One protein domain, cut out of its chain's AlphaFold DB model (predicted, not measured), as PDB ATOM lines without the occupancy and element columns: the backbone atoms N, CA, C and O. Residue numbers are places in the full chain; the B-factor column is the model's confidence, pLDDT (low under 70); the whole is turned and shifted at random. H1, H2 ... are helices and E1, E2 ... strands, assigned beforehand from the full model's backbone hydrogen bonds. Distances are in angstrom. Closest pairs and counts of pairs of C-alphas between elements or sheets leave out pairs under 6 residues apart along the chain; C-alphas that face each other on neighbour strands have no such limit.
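What this domain is: This is residues 3 to 75 of the 137 residues of a protein of Streptomyces sp. SID10244 (UniProt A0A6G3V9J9). The model is a thin, open chain drawn out lengthwise, with a small strand hairpin, E1 and E2, at one end and the helices H2 and H3 at the other. Between the hairpin and H2 the backbone folds back on its course along the long helix H1 and then turns again along residues 42 to 52 towards H2; residues 4 to 10 and residues 54 to 75 stick out on opposite sides of the rest and make the length. The printed part has 73 residues, with two named strands and three named helices in the order E1, E2, H1, H2, H3; the sheet has the order E1 - E2, antiparallel, and the class is mostly helix. The whole is extended, with a radius of gyration of the C-alphas of 19.0 A and spans of 63 by 26 by 17 A.

How they stand to each other: Strands E1, residues 3 to 5, and E2, residues 8 to 11, are antiparallel neighbours and form a hairpin, with 170 degrees between their directions. The C-alphas of Gly 4 and Phe 9 face each other at 4.2 A. Across the pair, N of Val 3 and O of Thr 10 are within hydrogen-bond range at 2.9 A, and N of Arg 5 and O of Ser 8 at 2.7 A. Helix H1, residues 22 to 41, is apart from E1. Helix H2, residues 53 to 65, is apart from H1 and from both strands. Helix H3, residues 72 to 75, is apart from H1, H2 and both strands. Every O i to N i+4 pair is within hydrogen-bond range in H2, and 15 of 16 are in H1; H3 is too short for such a pair.

Where its parts are: E1 begins at C-alpha 3, at (4.643, 17.629, 7.253), and is 7.1 A long from first to last C-alpha. E2 is 10.0 A long. H1, 29.6 A long, begins at C-alpha 22, at (0.145, 39.308, 15.343), and ends at C-alpha 41, at (-17.036, 18.070, 4.050). H2 is 18.1 A long. H3, 5.1 A long, ends at C-alpha 75, at (1.514, 66.591, 20.824).

The domain as a whole: The two C-alphas farthest apart are those of Glu 6 and Asp 70, at 63.0 A. Residues 4 to 10, of which 8 to 10 belong to E2, stand free, and so do residues 54 to 75. Without them, 44 residues span 33 by 31 by 12 A. The link from H1 to H2, with 11 residues, is long; the link from E1 to E2 is tight, and those from E2 to H1 and from H2 to H3 are short. The printed part has no cut. Its mean pLDDT is 94.1, and no printed residue is under 70.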
ATOM      1  N   VAL A   3       3.899  18.819   6.810       96.38
ATOM      2  CA  VAL A   3       4.643  17.629   7.253       96.38
ATOM      3  C   VAL A   3       3.628  16.561   7.644       96.38
ATOM      4  O   VAL A   3       2.870  16.754   8.596       96.38
ATOM      5  N   GLY A   4       3.578  15.473   6.876       95.31
ATOM      6  CA  GLY A   4       2.603  14.391   7.034       95.31
ATOM      7  C   GLY A   4       3.016  13.313   8.040       95.31
ATOM      8  O   GLY A   4       4.195  13.108   8.321       95.31
ATOM      9  N   ARG A   5       2.013  12.619   8.570       97.06
ATOM     10  CA  ARG A   5       2.060  11.401   9.391       97.06
ATOM     11  C   ARG A   5       0.913  10.491   8.928       97.06
ATOM     12  O   ARG A   5       0.079  10.937   8.147       97.06
ATOM     13  N   GLU A   6       0.856   9.257   9.427       96.50
ATOM     14  CA  GLU A   6      -0.119   8.240   8.989       96.50
ATOM     15  C   GLU A   6      -1.571   8.759   8.960       96.50
ATOM     16  O   GLU A   6      -2.218   8.673   7.922       96.50
ATOM     17  N   ASP A   7      -2.015   9.432  10.028       96.00
ATOM     18  CA  ASP A   7      -3.388   9.959  10.145       96.00
ATOM     19  C   ASP A   7      -3.465  11.477  10.408       96.00
ATOM     20  O   ASP A   7      -4.504  12.009  10.807       96.00
ATOM     21  N   SER A   8      -2.360  12.213  10.257       95.31
ATOM     22  CA  SER A   8      -2.328  13.650  10.571       95.31
ATOM     23  C   SER A   8      -1.268  14.404   9.784       95.31
ATOM     24  O   SER A   8      -0.381  13.820   9.173       95.31
ATOM     25  N   PHE A   9      -1.327  15.730   9.819       95.56
ATOM     26  CA  PHE A   9      -0.271  16.573   9.277       95.56
ATOM     27  C   PHE A   9      -0.115  17.839  10.113       95.56
ATOM     28  O   PHE A   9      -1.029  18.264  10.817       95.56
ATOM     29  N   THR A  10       1.061  18.447  10.021       95.12
ATOM     30  CA  THR A  10       1.337  19.784  10.548       95.12
ATOM     31  C   THR A  10       1.426  20.757   9.380       95.12
ATOM     32  O   THR A  10       2.168  20.507   8.432       95.12
ATOM     33  N   LEU A  11       0.678  21.861   9.442       92.44
ATOM     34  CA  LEU A  11       0.789  22.968   8.494       92.44
ATOM     35  C   LEU A  11       1.835  23.965   8.999       92.44
ATOM     36  O   LEU A  11       1.687  24.518  10.084       92.44
ATOM     37  N   LEU A  12       2.867  24.205   8.193       93.25
ATOM     38  CA  LEU A  12       3.789  25.319   8.373       93.25
ATOM     39  C   LEU A  12       3.314  26.482   7.503       93.25
ATOM     40  O   LEU A  12       3.342  26.387   6.267       93.25
ATOM     41  N   PHE A  13       2.873  27.549   8.163       89.38
ATOM     42  CA  PHE A  13       2.431  28.796   7.553       89.38
ATOM     43  C   PHE A  13       3.376  29.923   7.963       89.38
ATOM     44  O   PHE A  13       3.667  30.097   9.145       89.38
ATOM     45  N   ALA A  14       3.857  30.662   6.973       89.31
ATOM     46  CA  ALA A  14       4.686  31.838   7.151       89.31
ATOM     47  C   ALA A  14       4.253  32.876   6.115       89.31
ATOM     48  O   ALA A  14       3.865  32.519   5.000       89.31
ATOM     49  N   ALA A  15       4.320  34.142   6.497       87.56
ATOM     50  CA  ALA A  15       4.007  35.270   5.641       87.56
ATOM     51  C   ALA A  15       5.017  36.387   5.905       87.56
ATOM     52  O   ALA A  15       5.578  36.482   6.999       87.56
ATOM     53  N   ASP A  16       5.249  37.216   4.892       92.81
ATOM     54  CA  ASP A  16       6.057  38.419   5.044       92.81
ATOM     55  C   ASP A  16       5.387  39.371   6.049       92.81
ATOM     56  O   ASP A  16       4.180  39.614   5.967       92.81
ATOM     57  N   HIS A  17       6.154  39.910   6.999       89.81
ATOM     58  CA  HIS A  17       5.603  40.730   8.084       89.81
ATOM     59  C   HIS A  17       5.037  42.077   7.587       89.81
ATOM     60  O   HIS A  17       4.259  42.715   8.286       89.81
ATOM     61  N   SER A  18       5.357  42.506   6.364       91.25
ATOM     62  CA  SER A  18       4.686  43.654   5.737       91.25
ATOM     63  C   SER A  18       3.225  43.375   5.365       91.25
ATOM     64  O   SER A  18       2.470  44.314   5.119       91.25
ATOM     65  N   LEU A  19       2.821  42.100   5.323       90.06
ATOM     66  CA  LEU A  19       1.479  41.656   4.935       90.06
ATOM     67  C   LEU A  19       0.633  41.190   6.124       90.06
ATOM     68  O   LEU A  19      -0.585  41.070   5.994       90.06
ATOM     69  N   VAL A  20       1.267  40.880   7.256       92.50
ATOM     70  CA  VAL A  20       0.598  40.321   8.435       92.50
ATOM     71  C   VAL A  20       1.097  40.959   9.723       92.50
ATOM     72  O   VAL A  20       2.243  41.389   9.823       92.50
ATOM     73  N   ASP A  21       0.244  40.961  10.738       92.06
ATOM     74  CA  ASP A  21       0.595  41.308  12.106       92.06
ATOM     75  C   ASP A  21       0.220  40.153  13.052       92.06
ATOM     76  O   ASP A  21      -0.265  39.096  12.634       92.06
ATOM     77  N   GLY A  22       0.466  40.332  14.351       89.62
ATOM     78  CA  GLY A  22       0.145  39.308  15.343       89.62
ATOM     79  C   GLY A  22      -1.348  38.963  15.406       89.62
ATOM     80  O   GLY A  22      -1.693  37.812  15.668       89.62
ATOM     81  N   TYR A  23      -2.237  39.924  15.136       90.50
ATOM     82  CA  TYR A  23      -3.678  39.684  15.147       90.50
ATOM     83  C   TYR A  23      -4.125  38.908  13.910       90.50
ATOM     84  O   TYR A  23      -4.872  37.936  14.043       90.50
ATOM     85  N   SER A  24      -3.655  39.283  12.720       91.88
ATOM     86  CA  SER A  24      -4.023  38.593  11.484       91.88
ATOM     87  C   SER A  24      -3.483  37.164  11.434       91.88
ATOM     88  O   SER A  24      -4.183  36.281  10.946       91.88
ATOM     89  N   LEU A  25      -2.322  36.885  12.040       91.69
ATOM     90  CA  LEU A  25      -1.823  35.512  12.201       91.69
ATOM     91  C   LEU A  25      -2.720  34.646  13.099       91.69
ATOM     92  O   LEU A  25      -2.969  33.483  12.775       91.69
ATOM     93  N   ILE A  26      -3.237  35.200  14.202       91.19
ATOM     94  CA  ILE A  26      -4.164  34.480  15.093       91.19
ATOM     95  C   ILE A  26      -5.488  34.188  14.371       91.19
ATOM     96  O   ILE A  26      -6.016  33.081  14.482       91.19
ATOM     97  N   MET A  27      -6.011  35.152  13.606       92.38
ATOM     98  CA  MET A  27      -7.249  34.976  12.835       92.38
ATOM     99  C   MET A  27      -7.078  33.962  11.695       92.38
ATOM    100  O   MET A  27      -7.893  33.045  11.563       92.38
ATOM    101  N   ALA A  28      -5.973  34.040  10.948       92.56
ATOM    102  CA  ALA A  28      -5.685  33.152   9.822       92.56
ATOM    103  C   ALA A  28      -5.720  31.666  10.214       92.56
ATOM    104  O   ALA A  28      -6.156  30.828   9.426       92.56
ATOM    105  N   GLN A  29      -5.320  31.312  11.441       92.56
ATOM    106  CA  GLN A  29      -5.422  29.933  11.923       92.56
ATOM    107  C   GLN A  29      -6.876  29.429  11.928       92.56
ATOM    108  O   GLN A  29      -7.145  28.316  11.465       92.56
ATOM    109  N   GLN A  30      -7.815  30.214  12.462       93.44
ATOM    110  CA  GLN A  30      -9.226  29.826  12.536       93.44
ATOM    111  C   GLN A  30      -9.875  29.794  11.148       93.44
ATOM    112  O   GLN A  30     -10.645  28.872  10.854       93.44
ATOM    113  N   GLU A  31      -9.522  30.737  10.277       95.81
ATOM    114  CA  GLU A  31      -9.985  30.775   8.889       95.81
ATOM    115  C   GLU A  31      -9.504  29.550   8.103       95.81
ATOM    116  O   GLU A  31     -10.318  28.844   7.510       95.81
ATOM    117  N   LEU A  32      -8.209  29.219   8.174       95.56
ATOM    118  CA  LEU A  32      -7.633  28.054   7.493       95.56
ATOM    119  C   LEU A  32      -8.279  26.740   7.944       95.56
ATOM    120  O   LEU A  32      -8.565  25.878   7.112       95.56
ATOM    121  N   VAL A  33      -8.540  26.575   9.245       95.06
ATOM    122  CA  VAL A  33      -9.224  25.381   9.771       95.06
ATOM    123  C   VAL A  33     -10.666  25.305   9.272       95.06
ATOM    124  O   VAL A  33     -11.116  24.220   8.895       95.06
ATOM    125  N   THR A  34     -11.384  26.430   9.259       97.25
ATOM    126  CA  THR A  34     -12.769  26.500   8.766       97.25
ATOM    127  C   THR A  34     -12.827  26.149   7.283       97.25
ATOM    128  O   THR A  34     -13.533  25.218   6.907       97.25
ATOM    129  N   LEU A  35     -12.000  26.803   6.462       97.25
ATOM    130  CA  LEU A  35     -11.894  26.541   5.026       97.25
ATOM    131  C   LEU A  35     -11.535  25.081   4.739       97.25
ATOM    132  O   LEU A  35     -12.166  24.447   3.898       97.25
ATOM    133  N   TYR A  36     -10.557  24.525   5.462       96.44
ATOM    134  CA  TYR A  36     -10.151  23.131   5.290       96.44
ATOM    135  C   TYR A  36     -11.293  22.152   5.588       96.44
ATOM    136  O   TYR A  36     -11.521  21.223   4.812       96.44
ATOM    137  N   ARG A  37     -12.024  22.345   6.694       97.31
ATOM    138  CA  ARG A  37     -13.152  21.477   7.070       97.31
ATOM    139  C   ARG A  37     -14.304  21.594   6.084       97.31
ATOM    140  O   ARG A  37     -14.781  20.574   5.605       97.31
ATOM    141  N   SER A  38     -14.683  22.814   5.717       98.38
ATOM    142  CA  SER A  38     -15.744  23.047   4.738       98.38
ATOM    143  C   SER A  38     -15.412  22.425   3.382       98.38
ATOM    144  O   SER A  38     -16.241  21.718   2.812       98.38
ATOM    145  N   ALA A  39     -14.167  22.571   2.914       97.94
ATOM    146  CA  ALA A  39     -13.701  21.927   1.689       97.94
ATOM    147  C   ALA A  39     -13.727  20.390   1.781       97.94
ATOM    148  O   ALA A  39     -14.142  19.727   0.831       97.94
ATOM    149  N   ARG A  40     -13.305  19.824   2.921       97.50
ATOM    150  CA  ARG A  40     -13.316  18.376   3.177       97.50
ATOM    151  C   ARG A  40     -14.732  17.800   3.213       97.50
ATOM    152  O   ARG A  40     -14.952  16.715   2.685       97.50
ATOM    153  N   ASP A  41     -15.660  18.517   3.832       98.25
ATOM    154  CA  ASP A  41     -17.036  18.070   4.050       98.25
ATOM    155  C   ASP A  41     -17.981  18.493   2.909       98.25
ATOM    156  O   ASP A  41     -19.176  18.206   2.955       98.25
ATOM    157  N   HIS A  42     -17.456  19.161   1.874       97.94
ATOM    158  CA  HIS A  42     -18.211  19.704   0.738       97.94
ATOM    159  C   HIS A  42     -19.349  20.647   1.156       97.94
ATOM    160  O   HIS A  42     -20.459  20.594   0.623       97.94
ATOM    161  N   THR A  43     -19.060  21.521   2.118       98.44
ATOM    162  CA  THR A  43     -19.978  22.554   2.611       98.44
ATOM    163  C   THR A  43     -19.421  23.945   2.337       98.44
ATOM    164  O   THR A  43     -18.230  24.109   2.069       98.44
ATOM    165  N   GLU A  44     -20.285  24.955   2.400       97.62
ATOM    166  CA  GLU A  44     -19.858  26.350   2.287       97.62
ATOM    167  C   GLU A  44     -19.195  26.801   3.604       97.62
ATOM    168  O   GLU A  44     -19.733  26.513   4.680       97.62
ATOM    169  N   PRO A  45     -18.035  27.481   3.566       97.00
ATOM    170  CA  PRO A  45     -17.417  28.040   4.762       97.00
ATOM    171  C   PRO A  45     -18.234  29.202   5.333       97.00
ATOM    172  O   PRO A  45     -18.519  30.181   4.647       97.00
ATOM    173  N   ASP A  46     -18.556  29.115   6.623       95.62
ATOM    174  CA  ASP A  46     -19.175  30.200   7.386       95.62
ATOM    175  C   ASP A  46     -18.082  31.103   7.970       95.62
ATOM    176  O   ASP A  46     -17.590  30.893   9.082       95.62
ATOM    177  N   LEU A  47     -17.632  32.064   7.162       95.94
ATOM    178  CA  LEU A  47     -16.645  33.071   7.542       95.94
ATOM    179  C   LEU A  47     -17.199  34.477   7.284       95.94
ATOM    180  O   LEU A  47     -17.941  34.687   6.319       95.94
ATOM    181  N   PRO A  48     -16.839  35.464   8.121       92.75
ATOM    182  CA  PRO A  48     -17.219  36.845   7.877       92.75
ATOM    183  C   PRO A  48     -16.595  37.362   6.576       92.75
ATOM    184  O   PRO A  48     -15.554  36.891   6.117       92.75
ATOM    185  N   THR A  49     -17.214  38.384   5.988       93.81
ATOM    186  CA  THR A  49     -16.620  39.089   4.851       93.81
ATOM    187  C   THR A  49     -15.308  39.755   5.266       93.81
ATOM    188  O   THR A  49     -15.260  40.472   6.264       93.81
ATOM    189  N   VAL A  50     -14.257  39.545   4.472       92.38
ATOM    190  CA  VAL A  50     -12.934  40.138   4.699       92.38
ATOM    191  C   VAL A  50     -12.895  41.565   4.148       92.38
ATOM    192  O   VAL A  50     -13.397  41.840   3.057       92.38
ATOM    193  N   GLY A  51     -12.299  42.481   4.912       92.62
ATOM    194  CA  GLY A  51     -12.075  43.863   4.487       92.62
ATOM    195  C   GLY A  51     -10.927  44.003   3.481       92.62
ATOM    196  O   GLY A  51     -10.050  43.150   3.379       92.62
ATOM    197  N   SER A  52     -10.902  45.116   2.751       94.31
ATOM    198  CA  SER A  52      -9.816  45.445   1.821       94.31
ATOM    199  C   SER A  52      -8.703  46.204   2.542       94.31
ATOM    200  O   SER A  52      -8.910  47.326   3.007       94.31
ATOM    201  N   TYR A  53      -7.498  45.628   2.595       93.06
ATOM    202  CA  TYR A  53      -6.328  46.321   3.152       93.06
ATOM    203  C   TYR A  53      -5.944  47.566   2.335       93.06
ATOM    204  O   TYR A  53      -5.424  48.538   2.878       93.06
ATOM    205  N   VAL A  54      -6.246  47.568   1.031       96.06
ATOM    206  CA  VAL A  54      -6.024  48.724   0.151       96.06
ATOM    207  C   VAL A  54      -6.948  49.877   0.533       96.06
ATOM    208  O   VAL A  54      -6.482  51.006   0.668       96.06
ATOM    209  N   ASP A  55      -8.231  49.592   0.766       97.31
ATOM    210  CA  ASP A  55      -9.199  50.619   1.165       97.31
ATOM    211  C   ASP A  55      -8.891  51.136   2.573       97.31
ATOM    212  O   ASP A  55      -8.914  52.345   2.805       97.31
ATOM    213  N   PHE A  56      -8.519  50.236   3.489       95.00
ATOM    214  CA  PHE A  56      -8.024  50.594   4.819       95.00
ATOM    215  C   PHE A  56      -6.816  51.543   4.736       95.00
ATOM    216  O   PHE A  56      -6.829  52.612   5.341       95.00
ATOM    217  N   SER A  57      -5.813  51.201   3.922       95.94
ATOM    218  CA  SER A  57      -4.600  52.011   3.748       95.94
ATOM    219  C   SER A  57      -4.895  53.381   3.128       95.94
ATOM    220  O   SER A  57      -4.287  54.387   3.504       95.94
ATOM    221  N   ALA A  58      -5.820  53.437   2.165       97.75
ATOM    222  CA  ALA A  58      -6.250  54.687   1.548       97.75
ATOM    223  C   ALA A  58      -6.955  55.599   2.563       97.75
ATOM    224  O   ALA A  58      -6.708  56.806   2.592       97.75
ATOM    225  N   GLU A  59      -7.791  55.022   3.426       97.44
ATOM    226  CA  GLU A  59      -8.479  55.746   4.489       97.44
ATOM    227  C   GLU A  59      -7.507  56.254   5.563       97.44
ATOM    228  O   GLU A  59      -7.557  57.436   5.912       97.44
ATOM    229  N   GLU A  60      -6.564  55.427   6.027       95.81
ATOM    230  CA  GLU A  60      -5.508  55.869   6.948       95.81
ATOM    231  C   GLU A  60      -4.683  57.017   6.363       95.81
ATOM    232  O   GLU A  60      -4.415  58.005   7.052       95.81
ATOM    233  N   ARG A  61      -4.314  56.934   5.077       96.31
ATOM    234  CA  ARG A  61      -3.584  58.008   4.390       96.31
ATOM    235  C   ARG A  61      -4.364  59.313   4.422       96.31
ATOM    236  O   ARG A  61      -3.831  60.347   4.808       96.31
ATOM    237  N   ARG A  62      -5.645  59.245   4.062       96.81
ATOM    238  CA  ARG A  62      -6.547  60.394   4.022       96.81
ATOM    239  C   ARG A  62      -6.693  61.048   5.404       96.81
ATOM    240  O   ARG A  62      -6.739  62.274   5.487       96.81
ATOM    241  N   GLN A  63      -6.761  60.250   6.469       93.75
ATOM    242  CA  GLN A  63      -6.820  60.732   7.856       93.75
ATOM    243  C   GLN A  63      -5.506  61.401   8.281       93.75
ATOM    244  O   GLN A  63      -5.517  62.494   8.854       93.75
ATOM    245  N   ALA A  64      -4.370  60.781   7.958       92.56
ATOM    246  CA  ALA A  64      -3.051  61.330   8.249       92.56
ATOM    247  C   ALA A  64      -2.813  62.665   7.523       92.56
ATOM    248  O   ALA A  64      -2.353  63.619   8.142       92.56
ATOM    249  N   ASP A  65      -3.206  62.772   6.251       94.12
ATOM    250  CA  ASP A  65      -3.059  63.999   5.454       94.12
ATOM    251  C   ASP A  65      -3.918  65.165   5.984       94.12
ATOM    252  O   ASP A  65      -3.615  66.333   5.746       94.12
ATOM    253  N   GLN A  66      -4.988  64.863   6.727       90.69
ATOM    254  CA  GLN A  66      -5.837  65.854   7.402       90.69
ATOM    255  C   GLN A  66      -5.338  66.218   8.804       90.69
ATOM    256  O   GLN A  66      -5.900  67.104   9.451       90.69
ATOM    257  N   THR A  67      -4.291  65.550   9.285       89.94
ATOM    258  CA  THR A  67      -3.766  65.703  10.637       89.94
ATOM    259  C   THR A  67      -2.590  66.680  10.647       89.94
ATOM    260  O   THR A  67      -1.517  66.399  10.119       89.94
ATOM    261  N   GLY A  68      -2.788  67.844  11.270       88.44
ATOM    262  CA  GLY A  68      -1.764  68.875  11.442       88.44
ATOM    263  C   GLY A  68      -0.892  68.695  12.691       88.44
ATOM    264  O   GLY A  68      -1.117  67.821  13.531       88.44
ATOM    265  N   ALA A  69       0.105  69.569  12.845       89.69
ATOM    266  CA  ALA A  69       1.007  69.584  14.006       89.69
ATOM    267  C   ALA A  69       0.298  69.890  15.342       89.69
ATOM    268  O   ALA A  69       0.832  69.608  16.413       89.69
ATOM    269  N   ASP A  70      -0.893  70.476  15.277       92.12
ATOM    270  CA  ASP A  70      -1.774  70.788  16.399       92.12
ATOM    271  C   ASP A  70      -2.620  69.590  16.863       92.12
ATOM    272  O   ASP A  70      -3.286  69.672  17.898       92.12
ATOM    273  N   HIS A  71      -2.573  68.454  16.158       94.50
ATOM    274  CA  HIS A  71      -3.348  67.279  16.533       94.50
ATOM    275  C   HIS A  71      -2.899  66.698  17.891       94.50
ATOM    276  O   HIS A  71      -1.698  66.500  18.118       94.50
ATOM    277  N   PRO A  72      -3.831  66.330  18.796       93.88
ATOM    278  CA  PRO A  72      -3.494  65.831  20.134       93.88
ATOM    279  C   PRO A  72      -2.542  64.626  20.143       93.88
ATOM    280  O   PRO A  72      -1.668  64.534  21.009       93.88
ATOM    281  N   ALA A  73      -2.663  63.725  19.163       92.31
ATOM    282  CA  ALA A  73      -1.753  62.586  19.035       92.31
ATOM    283  C   ALA A  73      -0.307  63.033  18.750       92.31
ATOM    284  O   ALA A  73       0.622  62.516  19.366       92.31
ATOM    285  N   VAL A  74      -0.114  64.039  17.887       93.25
ATOM    286  CA  VAL A  74       1.216  64.581  17.556       93.25
ATOM    287  C   VAL A  74       1.848  65.229  18.786       93.25
ATOM    288  O   VAL A  74       3.018  64.981  19.080       93.25
ATOM    289  N   SER A  75       1.069  66.002  19.553       93.38
ATOM    290  CA  SER A  75       1.514  66.591  20.824       93.38
ATOM    291  C   SER A  75       1.941  65.518  21.837       93.38
ATOM    292  O   SER A  75       3.015  65.611  22.439       93.38
TER     293      SER A  75